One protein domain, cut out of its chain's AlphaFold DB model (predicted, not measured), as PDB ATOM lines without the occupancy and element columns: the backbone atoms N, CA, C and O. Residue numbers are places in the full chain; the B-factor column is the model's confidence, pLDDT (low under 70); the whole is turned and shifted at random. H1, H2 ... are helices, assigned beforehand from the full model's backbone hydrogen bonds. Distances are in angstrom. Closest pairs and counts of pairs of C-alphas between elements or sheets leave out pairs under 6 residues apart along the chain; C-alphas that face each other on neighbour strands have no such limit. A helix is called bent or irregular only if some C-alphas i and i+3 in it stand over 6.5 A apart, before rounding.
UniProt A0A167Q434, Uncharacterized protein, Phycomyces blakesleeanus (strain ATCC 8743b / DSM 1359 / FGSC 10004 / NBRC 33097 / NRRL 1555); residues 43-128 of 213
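This is residues 43 to 128 of the 213 residues of an uncharacterized protein of Phycomyces blakesleeanus (strain ATCC 8743b / DSM 1359 / FGSC 10004 / NBRC 33097 / NRRL 1555) (UniProt A0A167Q434). This is an open arch built on one long bent helix, H3: the short helices H1 and H2 fold back along its first arm, H3a, while its second arm, H3b, runs on with no helix beside it to a corner where H4 turns off. Residues 75 to 102, 104 to 110 and 112 to 128 stand free, and the space under the arch is empty. The printed part has 86 residues with four named helices, H1, H2, H3 and H4 in chain order, and no named strand; the class is all helix. It is extended, with a radius of gyration of the C-alphas of 22.9 A, and only just elongated, spanning 62 by 37 by 21 A.

Start at H1, residues 43 to 48, and H2, residues 51 to 54; they meet only through their tight link. H3, residues 59 to 103, was assigned as one helix by its hydrogen bonds but is bent, C-alphas 79 and 82 being 7.2 A apart; its arms H3a, residues 59 to 79, and H3b, residues 82 to 103, stand at a steep tilt of 65 degrees. H1 touches residues 66 to 73 of H3a, opposite ways at a steep tilt of 43 degrees; their closest C-alphas, of Leu 47 and Ala 69, are 7.3 A apart. H2 only just touches H3a, at residues 61 to 65, with 3 pairs of C-alphas within 8 A, the closest being Thr 54 and Gln 62 at 5.3 A. H4, residues 108 to 122, meets H3b only through their link and is apart from H3a. In H1, H3a, H3b and H4 every O i to N i+4 pair is within hydrogen-bond range; H2 is too short for one.

Find C-alpha 43 at (181.389, 139.769, 81.834), where H1 begins; it is 8.6 A long, and H2 is 5.3 A. From C-alpha 59 at (184.960, 158.240, 73.778) H3a runs 30.5 A, and H3b runs 31.2 A. H4, 21.0 A long, ends at C-alpha 122 at (185.234, 133.744, 114.503).

Look for the two C-alphas farthest apart, those of Gly 58 and Asp 107, at 63.3 A. The printed part has no cut, and its three links between helices are tight. The mean pLDDT of the printed part is 87.3; residues 122 to 128 are under 70.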
ATOM      1  N   LEU A  43     181.648 138.597  82.670       89.44
ATOM      2  CA  LEU A  43     181.389 139.769  81.834       89.44
ATOM      3  C   LEU A  43     182.696 140.485  81.468       89.44
ATOM      4  O   LEU A  43     182.893 140.811  80.302       89.44
ATOM      5  N   TRP A  44     183.604 140.682  82.423       89.31
ATOM      6  CA  TRP A  44     184.917 141.279  82.190       89.31
ATOM      7  C   TRP A  44     185.759 140.467  81.209       89.31
ATOM      8  O   TRP A  44     186.260 141.035  80.243       89.31
ATOM      9  N   SER A  45     185.841 139.145  81.371       90.62
ATOM     10  CA  SER A  45     186.533 138.260  80.426       90.62
ATOM     11  C   SER A  45     185.976 138.398  79.002       90.62
ATOM     12  O   SER A  45     186.743 138.526  78.044       90.62
ATOM     13  N   TYR A  46     184.648 138.466  78.855       93.12
ATOM     14  CA  TYR A  46     184.007 138.726  77.565       93.12
ATOM     15  C   TYR A  46     184.385 140.104  76.990       93.12
ATOM     16  O   TYR A  46     184.736 140.206  75.811       93.12
ATOM     17  N   LEU A  47     184.355 141.154  77.818       94.19
ATOM     18  CA  LEU A  47     184.674 142.524  77.409       94.19
ATOM     19  C   LEU A  47     186.164 142.741  77.113       94.19
ATOM     20  O   LEU A  47     186.497 143.601  76.297       94.19
ATOM     21  N   ASN A  48     187.057 141.941  77.698       93.31
ATOM     22  CA  ASN A  48     188.502 142.081  77.528       93.31
ATOM     23  C   ASN A  48     188.930 142.007  76.047       93.31
ATOM     24  O   ASN A  48     189.842 142.702  75.604       93.31
ATOM     25  N   ARG A  49     188.192 141.244  75.229       92.44
ATOM     26  CA  ARG A  49     188.424 141.113  73.776       92.44
ATOM     27  C   ARG A  49     188.240 142.432  73.011       92.44
ATOM     28  O   ARG A  49     188.760 142.575  71.909       92.44
ATOM     29  N   PHE A  50     187.519 143.396  73.585       93.50
ATOM     30  CA  PHE A  50     187.248 144.702  72.978       93.50
ATOM     31  C   PHE A  50     188.248 145.784  73.410       93.50
ATOM     32  O   PHE A  50     188.270 146.858  72.806       93.50
ATOM     33  N   VAL A  51     189.101 145.525  74.409       89.69
ATOM     34  CA  VAL A  51     190.034 146.520  74.974       89.69
ATOM     35  C   VAL A  51     190.998 147.049  73.912       89.69
ATOM     36  O   VAL A  51     191.151 148.260  73.760       89.69
ATOM     37  N   THR A  52     191.619 146.168  73.125       91.06
ATOM     38  CA  THR A  52     192.608 146.570  72.111       91.06
ATOM     39  C   THR A  52     191.993 147.432  71.009       91.06
ATOM     40  O   THR A  52     192.572 148.447  70.627       91.06
ATOM     41  N   MET A  53     190.803 147.063  70.528       92.75
ATOM     42  CA  MET A  53     190.100 147.803  69.475       92.75
ATOM     43  C   MET A  53     189.587 149.156  69.978       92.75
ATOM     44  O   MET A  53     189.707 150.159  69.282       92.75
ATOM     45  N   THR A  54     189.041 149.199  71.195       93.31
ATOM     46  CA  THR A  54     188.451 150.423  71.756       93.31
ATOM     47  C   THR A  54     189.485 151.449  72.212       93.31
ATOM     48  O   THR A  54     189.169 152.634  72.254       93.31
ATOM     49  N   ARG A  55     190.733 151.034  72.471       92.50
ATOM     50  CA  ARG A  55     191.819 151.905  72.956       92.50
ATOM     51  C   ARG A  55     192.095 153.119  72.065       92.50
ATOM     52  O   ARG A  55     192.461 154.169  72.576       92.50
ATOM     53  N   LYS A  56     191.955 152.970  70.745       93.44
ATOM     54  CA  LYS A  56     192.222 154.042  69.765       93.44
ATOM     55  C   LYS A  56     190.956 154.781  69.314       93.44
ATOM     56  O   LYS A  56     191.025 155.607  68.409       93.44
ATOM     57  N   MET A  57     189.794 154.466  69.887       94.56
ATOM     58  CA  MET A  57     188.522 155.079  69.505       94.56
ATOM     59  C   MET A  57     188.265 156.359  70.305       94.56
ATOM     60  O   MET A  57     188.654 156.470  71.463       94.56
ATOM     61  N   GLY A  58     187.529 157.305  69.715       95.50
ATOM     62  CA  GLY A  58     186.952 158.414  70.480       95.50
ATOM     63  C   GLY A  58     185.943 157.913  71.524       95.50
ATOM     64  O   GLY A  58     185.293 156.882  71.320       95.50
ATOM     65  N   GLN A  59     185.769 158.660  72.620       93.81
ATOM     66  CA  GLN A  59     184.960 158.240  73.778       93.81
ATOM     67  C   GLN A  59     183.530 157.803  73.416       93.81
ATOM     68  O   GLN A  59     183.039 156.797  73.929       93.81
ATOM     69  N   ALA A  60     182.855 158.526  72.515       95.50
ATOM     70  CA  ALA A  60     181.495 158.188  72.085       95.50
ATOM     71  C   ALA A  60     181.435 156.817  71.388       95.50
ATOM     72  O   ALA A  60     180.571 155.991  71.691       95.50
ATOM     73  N   ASN A  61     182.402 156.541  70.513       94.62
ATOM     74  CA  ASN A  61     182.490 155.278  69.788       94.62
ATOM     75  C   ASN A  61     182.863 154.120  70.719       94.62
ATOM     76  O   ASN A  61     182.259 153.053  70.633       94.62
ATOM     77  N   GLN A  62     183.793 154.343  71.654       95.00
ATOM     78  CA  GLN A  62     184.133 153.364  72.690       95.00
ATOM     79  C   GLN A  62     182.897 152.968  73.510       95.00
ATOM     80  O   GLN A  62     182.606 151.777  73.642       95.00
ATOM     81  N   LYS A  63     182.136 153.952  74.014       94.69
ATOM     82  CA  LYS A  63     180.900 153.704  74.774       94.69
ATOM     83  C   LYS A  63     179.884 152.913  73.956       94.69
ATOM     84  O   LYS A  63     179.319 151.948  74.462       94.69
ATOM     85  N   LEU A  64     179.682 153.273  72.687       96.56
ATOM     86  CA  LEU A  64     178.739 152.581  71.809       96.56
ATOM     87  C   LEU A  64     179.125 151.114  71.569       96.56
ATOM     88  O   LEU A  64     178.257 150.240  71.610       96.56
ATOM     89  N   VAL A  65     180.411 150.828  71.337       96.12
ATOM     90  CA  VAL A  65     180.909 149.456  71.142       96.12
ATOM     91  C   VAL A  65     180.711 148.622  72.404       96.12
ATOM     92  O   VAL A  65     180.132 147.538  72.327       96.12
ATOM     93  N   LEU A  66     181.128 149.135  73.564       95.19
ATOM     94  CA  LEU A  66     180.972 148.430  74.839       95.19
ATOM     95  C   LEU A  66     179.495 148.200  75.176       95.19
ATOM     96  O   LEU A  66     179.120 147.091  75.544       95.19
ATOM     97  N   TYR A  67     178.637 149.201  74.967       95.75
ATOM     98  CA  TYR A  67     177.194 149.064  75.161       95.75
ATOM     99  C   TYR A  67     176.599 147.950  74.291       95.75
ATOM    100  O   TYR A  67     175.862 147.097  74.788       95.75
ATOM    101  N   ARG A  68     176.946 147.914  72.997       96.25
ATOM    102  CA  ARG A  68     176.485 146.860  72.081       96.25
ATOM    103  C   ARG A  68     176.975 145.477  72.512       96.25
ATOM    104  O   ARG A  68     176.186 144.536  72.489       96.25
ATOM    105  N   ALA A  69     178.231 145.364  72.945       95.62
ATOM    106  CA  ALA A  69     178.798 144.115  73.447       95.62
ATOM    107  C   ALA A  69     178.061 143.621  74.705       95.62
ATOM    108  O   ALA A  69     177.644 142.465  74.763       95.62
ATOM    109  N   ILE A  70     177.826 144.498  75.686       95.88
ATOM    110  CA  ILE A  70     177.080 144.164  76.910       95.88
ATOM    111  C   ILE A  70     175.649 143.744  76.570       95.88
ATOM    112  O   ILE A  70     175.182 142.713  77.055       95.88
ATOM    113  N   LYS A  71     174.961 144.498  75.703       96.38
ATOM    114  CA  LYS A  71     173.600 144.168  75.265       96.38
ATOM    115  C   LYS A  71     173.552 142.780  74.627       96.38
ATOM    116  O   LYS A  71     172.727 141.963  75.019       96.38
ATOM    117  N   PHE A  72     174.464 142.487  73.702       95.50
ATOM    118  CA  PHE A  72     174.558 141.173  73.068       95.50
ATOM    119  C   PHE A  72     174.839 140.052  74.080       95.50
ATOM    120  O   PHE A  72     174.201 139.001  74.030       95.50
ATOM    121  N   CYS A  73     175.757 140.279  75.025       93.62
ATOM    122  CA  CYS A  73     176.061 139.329  76.094       93.62
ATOM    123  C   CYS A  73     174.818 139.027  76.944       93.62
ATOM    124  O   CYS A  73     174.535 137.864  77.225       93.62
ATOM    125  N   ASN A  74     174.053 140.058  77.312       92.19
ATOM    126  CA  ASN A  74     172.832 139.912  78.098       92.19
ATOM    127  C   ASN A  74     171.755 139.126  77.348       92.19
ATOM    128  O   ASN A  74     171.205 138.184  77.910       92.19
ATOM    129  N   GLU A  75     171.478 139.462  76.087       94.00
ATOM    130  CA  GLU A  75     170.481 138.733  75.291       94.00
ATOM    131  C   GLU A  75     170.891 137.272  75.072       94.00
ATOM    132  O   GLU A  75     170.086 136.361  75.255       94.00
ATOM    133  N   THR A  76     172.174 137.025  74.801       93.00
ATOM    134  CA  THR A  76     172.710 135.664  74.673       93.00
ATOM    135  C   THR A  76     172.541 134.874  75.975       93.00
ATOM    136  O   THR A  76     172.062 133.742  75.956       93.00
ATOM    137  N   LYS A  77     172.880 135.476  77.124       89.19
ATOM    138  CA  LYS A  77     172.718 134.852  78.446       89.19
ATOM    139  C   LYS A  77     171.256 134.572  78.787       89.19
ATOM    140  O   LYS A  77     170.989 133.539  79.389       89.19
ATOM    141  N   LYS A  78     170.320 135.448  78.402       90.25
ATOM    142  CA  LYS A  78     168.877 135.218  78.589       90.25
ATOM    143  C   LYS A  78     168.411 133.982  77.824       90.25
ATOM    144  O   LYS A  78     167.756 133.128  78.408       90.25
ATOM    145  N   VAL A  79     168.798 133.856  76.553       92.75
ATOM    146  CA  VAL A  79     168.446 132.690  75.722       92.75
ATOM    147  C   VAL A  79     169.075 131.405  76.271       92.75
ATOM    148  O   VAL A  79     168.425 130.367  76.333       92.75
ATOM    149  N   GLN A  80     170.326 131.474  76.727       90.00
ATOM    150  CA  GLN A  80     171.058 130.322  77.268       90.00
ATOM    151  C   GLN A  80     170.701 129.981  78.723       90.00
ATOM    152  O   GLN A  80     171.199 128.985  79.253       90.00
ATOM    153  N   LEU A  81     169.859 130.782  79.383       88.06
ATOM    154  CA  LEU A  81     169.569 130.649  80.810       88.06
ATOM    155  C   LEU A  81     169.000 129.269  81.150       88.06
ATOM    156  O   LEU A  81     169.436 128.669  82.128       88.06
ATOM    157  N   GLY A  82     168.090 128.742  80.324       89.19
ATOM    158  CA  GLY A  82     167.487 127.421  80.535       89.19
ATOM    159  C   GLY A  82     168.521 126.292  80.551       89.19
ATOM    160  O   GLY A  82     168.615 125.559  81.532       89.19
ATOM    161  N   LEU A  83     169.360 126.215  79.511       90.81
ATOM    162  CA  LEU A  83     170.435 125.216  79.403       90.81
ATOM    163  C   LEU A  83     171.459 125.353  80.538       90.81
ATOM    164  O   LEU A  83     171.955 124.365  81.079       90.81
ATOM    165  N   MET A  84     171.772 126.591  80.930       87.31
ATOM    166  CA  MET A  84     172.683 126.854  82.039       87.31
ATOM    167  C   MET A  84     172.104 126.371  83.374       87.31
ATOM    168  O   MET A  84     172.825 125.753  84.159       87.31
ATOM    169  N   LEU A  85     170.816 126.621  83.630       87.94
ATOM    170  CA  LEU A  85     170.136 126.166  84.843       87.94
ATOM    171  C   LEU A  85     170.057 124.642  84.909       87.94
ATOM    172  O   LEU A  85     170.347 124.075  85.960       87.94
ATOM    173  N   GLU A  86     169.747 123.981  83.795       92.25
ATOM    174  CA  GLU A  86     169.756 122.521  83.703       92.25
ATOM    175  C   GLU A  86     171.141 121.950  84.048       92.25
ATOM    176  O   GLU A  86     171.271 121.112  84.944       92.25
ATOM    177  N   GLY A  87     172.200 122.469  83.418       90.56
ATOM    178  CA  GLY A  87     173.572 122.043  83.703       90.56
ATOM    179  C   GLY A  87     173.975 122.278  85.163       90.56
ATOM    180  O   GLY A  87     174.597 121.414  85.792       90.56
ATOM    181  N   LYS A  88     173.582 123.419  85.746       87.25
ATOM    182  CA  LYS A  88     173.817 123.711  87.168       87.25
ATOM    183  C   LYS A  88     173.050 122.766  88.087       87.25
ATOM    184  O   LYS A  88     173.613 122.329  89.087       87.25
ATOM    185  N   TYR A  89     171.814 122.419  87.748       90.94
ATOM    186  CA  TYR A  89     170.993 121.494  88.525       90.94
ATOM    187  C   TYR A  89     171.589 120.083  88.552       90.94
ATOM    188  O   TYR A  89     171.730 119.494  89.624       90.94
ATOM    189  N   VAL A  90     172.012 119.560  87.397       95.12
ATOM    190  CA  VAL A  90     172.681 118.250  87.309       95.12
ATOM    191  C   VAL A  90     173.975 118.246  88.125       95.12
ATOM    192  O   VAL A  90     174.218 117.323  88.905       95.12
ATOM    193  N   LYS A  91     174.786 119.307  88.012       91.44
ATOM    194  CA  LYS A  91     176.011 119.457  88.809       91.44
ATOM    195  C   LYS A  91     175.712 119.508  90.310       91.44
ATOM    196  O   LYS A  91     176.406 118.848  91.077       91.44
ATOM    197  N   ALA A  92     174.690 120.255  90.728       90.94
ATOM    198  CA  ALA A  92     174.287 120.352  92.128       90.94
ATOM    199  C   ALA A  92     173.847 118.992  92.686       90.94
ATOM    200  O   ALA A  92     174.315 118.601  93.751       90.94
ATOM    201  N   LYS A  93     173.032 118.230  91.940       95.44
ATOM    202  CA  LYS A  93     172.653 116.856  92.312       95.44
ATOM    203  C   LYS A  93     173.866 115.964  92.537       95.44
ATOM    204  O   LYS A  93     173.926 115.268  93.546       95.44
ATOM    205  N   ARG A  94     174.834 116.005  91.617       95.75
ATOM    206  CA  ARG A  94     176.065 115.219  91.734       95.75
ATOM    207  C   ARG A  94     176.853 115.592  92.991       95.75
ATOM    208  O   ARG A  94     177.227 114.704  93.743       95.75
ATOM    209  N   ILE A  95     177.047 116.889  93.237       92.12
ATOM    210  CA  ILE A  95     177.770 117.384  94.419       92.12
ATOM    211  C   ILE A  95     177.065 116.965  95.714       92.12
ATOM    212  O   ILE A  95     177.732 116.553  96.654       92.12
ATOM    213  N   ILE A  96     175.732 117.047  95.773       91.00
ATOM    214  CA  ILE A  96     174.958 116.632  96.954       91.00
ATOM    215  C   ILE A  96     175.147 115.137  97.229       91.00
ATOM    216  O   ILE A  96     175.334 114.747  98.378       91.00
ATOM    217  N   GLU A  97     175.118 114.307  96.189       94.00
ATOM    218  CA  GLU A  97     175.295 112.863  96.328       94.00
ATOM    219  C   GLU A  97     176.727 112.492  96.749       94.00
ATOM    220  O   GLU A  97     176.921 111.665  97.636       94.00
ATOM    221  N   GLU A  98     177.738 113.139  96.163       93.12
ATOM    222  CA  GLU A  98     179.140 112.991  96.575       93.12
ATOM    223  C   GLU A  98     179.342 113.428  98.034       93.12
ATOM    224  O   GLU A  98     179.950 112.703  98.820       93.12
ATOM    225  N   ALA A  99     178.781 114.577  98.423       88.19
ATOM    226  CA  ALA A  99     178.860 115.082  99.789       88.19
ATOM    227  C   ALA A  99     178.169 114.145 100.787       88.19
ATOM    228  O   ALA A  99     178.719 113.898 101.858       88.19
ATOM    229  N   ARG A 100     177.005 113.578 100.439       87.75
ATOM    230  CA  ARG A 100     176.301 112.611 101.294       87.75
ATOM    231  C   ARG A 100     177.183 111.405 101.608       87.75
ATOM    232  O   ARG A 100     177.323 111.071 102.776       87.75
ATOM    233  N   LYS A 101     177.826 110.819 100.596       90.12
ATOM    234  CA  LYS A 101     178.728 109.667 100.775       90.12
ATOM    235  C   LYS A 101     179.907 109.980 101.688       90.12
ATOM    236  O   LYS A 101     180.284 109.158 102.510       90.12
ATOM    237  N   VAL A 102     180.489 111.174 101.559       87.94
ATOM    238  CA  VAL A 102     181.574 111.613 102.451       87.94
ATOM    239  C   VAL A 102     181.068 111.773 103.885       87.94
ATOM    240  O   VAL A 102     181.767 111.404 104.825       87.94
ATOM    241  N   LEU A 103     179.853 112.295 104.056       84.31
ATOM    242  CA  LEU A 103     179.254 112.551 105.364       84.31
ATOM    243  C   LEU A 103     178.725 111.291 106.066       84.31
ATOM    244  O   LEU A 103     178.546 111.343 107.274       84.31
ATOM    245  N   GLU A 104     178.519 110.165 105.373       85.94
ATOM    246  CA  GLU A 104     178.082 108.893 105.989       85.94
ATOM    247  C   GLU A 104     179.033 108.392 107.088       85.94
ATOM    248  O   GLU A 104     178.595 107.738 108.032       85.94
ATOM    249  N   GLY A 105     180.326 108.723 107.000       83.75
ATOM    250  CA  GLY A 105     181.324 108.382 108.018       83.75
ATOM    251  C   GLY A 105     181.322 109.295 109.249       83.75
ATOM    252  O   GLY A 105     182.137 109.093 110.148       83.75
ATOM    253  N   PHE A 106     180.451 110.303 109.292       82.19
ATOM    254  CA  PHE A 106     180.447 111.326 110.328       82.19
ATOM    255  C   PHE A 106     179.060 111.505 110.949       82.19
ATOM    256  O   PHE A 106     178.034 111.434 110.278       82.19
ATOM    257  N   ASP A 107     179.027 111.820 112.243       85.00
ATOM    258  CA  ASP A 107     177.793 112.257 112.892       85.00
ATOM    259  C   ASP A 107     177.497 113.708 112.483       85.00
ATOM    260  O   ASP A 107     178.170 114.654 112.910       85.00
ATOM    261  N   CYS A 108     176.482 113.889 111.636       78.75
ATOM    262  CA  CYS A 108     176.084 115.199 111.132       78.75
ATOM    263  C   CYS A 108     175.694 116.174 112.256       78.75
ATOM    264  O   CYS A 108     175.942 117.372 112.125       78.75
ATOM    265  N   VAL A 109     175.168 115.675 113.381       82.38
ATOM    266  CA  VAL A 109     174.797 116.490 114.547       82.38
ATOM    267  C   VAL A 109     176.043 117.023 115.251       82.38
ATOM    268  O   VAL A 109     176.041 118.147 115.764       82.38
ATOM    269  N   VAL A 110     177.119 116.233 115.281       86.75
ATOM    270  CA  VAL A 110     178.412 116.655 115.833       86.75
ATOM    271  C   VAL A 110     179.061 117.684 114.913       86.75
ATOM    272  O   VAL A 110     179.398 118.768 115.387       86.75
ATOM    273  N   ILE A 111     179.139 117.413 113.605       82.81
ATOM    274  CA  ILE A 111     179.732 118.347 112.633       82.81
ATOM    275  C   ILE A 111     179.006 119.692 112.638       82.81
ATOM    276  O   ILE A 111     179.651 120.739 112.678       82.81
ATOM    277  N   GLU A 112     177.671 119.698 112.613       83.12
ATOM    278  CA  GLU A 112     176.910 120.948 112.596       83.12
ATOM    279  C   GLU A 112     177.152 121.768 113.873       83.12
ATOM    280  O   GLU A 112     177.266 122.996 113.829       83.12
ATOM    281  N   ARG A 113     177.284 121.094 115.020       87.31
ATOM    282  CA  ARG A 113     177.601 121.732 116.300       87.31
ATOM    283  C   ARG A 113     179.012 122.313 116.311       87.31
ATOM    284  O   ARG A 113     179.178 123.462 116.715       87.31
ATOM    285  N   GLU A 114     180.009 121.545 115.880       86.94
ATOM    286  CA  GLU A 114     181.402 121.996 115.798       86.94
ATOM    287  C   GLU A 114     181.552 123.168 114.824       86.94
ATOM    288  O   GLU A 114     182.215 124.156 115.145       86.94
ATOM    289  N   TRP A 115     180.856 123.119 113.685       82.31
ATOM    290  CA  TRP A 115     180.798 124.218 112.727       82.31
ATOM    291  C   TRP A 115     180.187 125.478 113.343       82.31
ATOM    292  O   TRP A 115     180.803 126.541 113.283       82.31
ATOM    293  N   LYS A 116     179.029 125.376 114.009       81.56
ATOM    294  CA  LYS A 116     178.409 126.520 114.706       81.56
ATOM    295  C   LYS A 116     179.331 127.106 115.775       81.56
ATOM    296  O   LYS A 116     179.454 128.321 115.880       81.56
ATOM    297  N   GLN A 117     180.021 126.265 116.545       83.50
ATOM    298  CA  GLN A 117     181.003 126.730 117.527       83.50
ATOM    299  C   GLN A 117     182.194 127.435 116.869       83.50
ATOM    300  O   GLN A 117     182.677 128.431 117.402       83.50
ATOM    301  N   HIS A 118     182.672 126.933 115.730       79.75
ATOM    302  CA  HIS A 118     183.736 127.569 114.964       79.75
ATOM    303  C   HIS A 118     183.302 128.940 114.433       79.75
ATOM    304  O   HIS A 118     183.992 129.926 114.676       79.75
ATOM    305  N   VAL A 119     182.136 129.014 113.782       73.44
ATOM    306  CA  VAL A 119     181.572 130.265 113.254       73.44
ATOM    307  C   VAL A 119     181.396 131.287 114.376       73.44
ATOM    308  O   VAL A 119     181.939 132.378 114.264       73.44
ATOM    309  N   ASN A 120     180.793 130.910 115.507       74.69
ATOM    310  CA  ASN A 120     180.587 131.814 116.646       74.69
ATOM    311  C   ASN A 120     181.896 132.307 117.290       74.69
ATOM    312  O   ASN A 120     181.942 133.411 117.824       74.69
ATOM    313  N   LYS A 121     182.970 131.503 117.273       71.62
ATOM    314  CA  LYS A 121     184.296 131.931 117.763       71.62
ATOM    315  C   LYS A 121     184.956 132.951 116.835       71.62
ATOM    316  O   LYS A 121     185.775 133.747 117.289       71.62
ATOM    317  N   VAL A 122     184.647 132.888 115.542       65.62
ATOM    318  CA  VAL A 122     185.234 133.744 114.503       65.62
ATOM    319  C   VAL A 122     184.371 134.986 114.238       65.62
ATOM    320  O   VAL A 122     184.905 136.042 113.887       65.62
ATOM    321  N   GLU A 123     183.056 134.903 114.446       58.88
ATOM    322  CA  GLU A 123     182.131 136.029 114.362       58.88
ATOM    323  C   GLU A 123     182.359 137.028 115.503       58.88
ATOM    324  O   GLU A 123     181.981 136.822 116.653       58.88
ATOM    325  N   LYS A 124     182.947 138.178 115.165       55.66
ATOM    326  CA  LYS A 124     182.772 139.422 115.928       55.66
ATOM    327  C   LYS A 124     181.574 140.198 115.376       55.66
ATOM    328  O   LYS A 124     181.338 140.128 114.166       55.66
ATOM    329  N   SER A 125     180.917 140.963 116.260       53.03
ATOM    330  CA  SER A 125     179.688 141.765 116.072       53.03
ATOM    331  C   SER A 125     179.395 142.228 114.639       53.03
ATOM    332  O   SER A 125     180.305 142.600 113.891       53.03
ATOM    333  N   GLU A 126     178.111 142.252 114.274       55.19
ATOM    334  CA  GLU A 126     177.622 142.700 112.965       55.19
ATOM    335  C   GLU A 126     178.261 144.031 112.540       55.19
ATOM    336  O   GLU A 126     178.009 145.083 113.123       55.19
ATOM    337  N   ASN A 127     179.102 143.984 111.500       55.03
ATOM    338  CA  ASN A 127     179.637 145.194 110.878       55.03
ATOM    339  C   ASN A 127     178.621 145.657 109.840       55.03
ATOM    340  O   ASN A 127     178.695 145.263 108.673       55.03
ATOM    341  N   TYR A 128     177.661 146.455 110.285       57.06
ATOM    342  CA  TYR A 128     176.940 147.340 109.387       57.06
ATOM    343  C   TYR A 128     177.863 148.496 109.028       57.06
ATOM    344  O   TYR A 128     178.463 149.106 109.908       57.06
TER     345      TYR A 128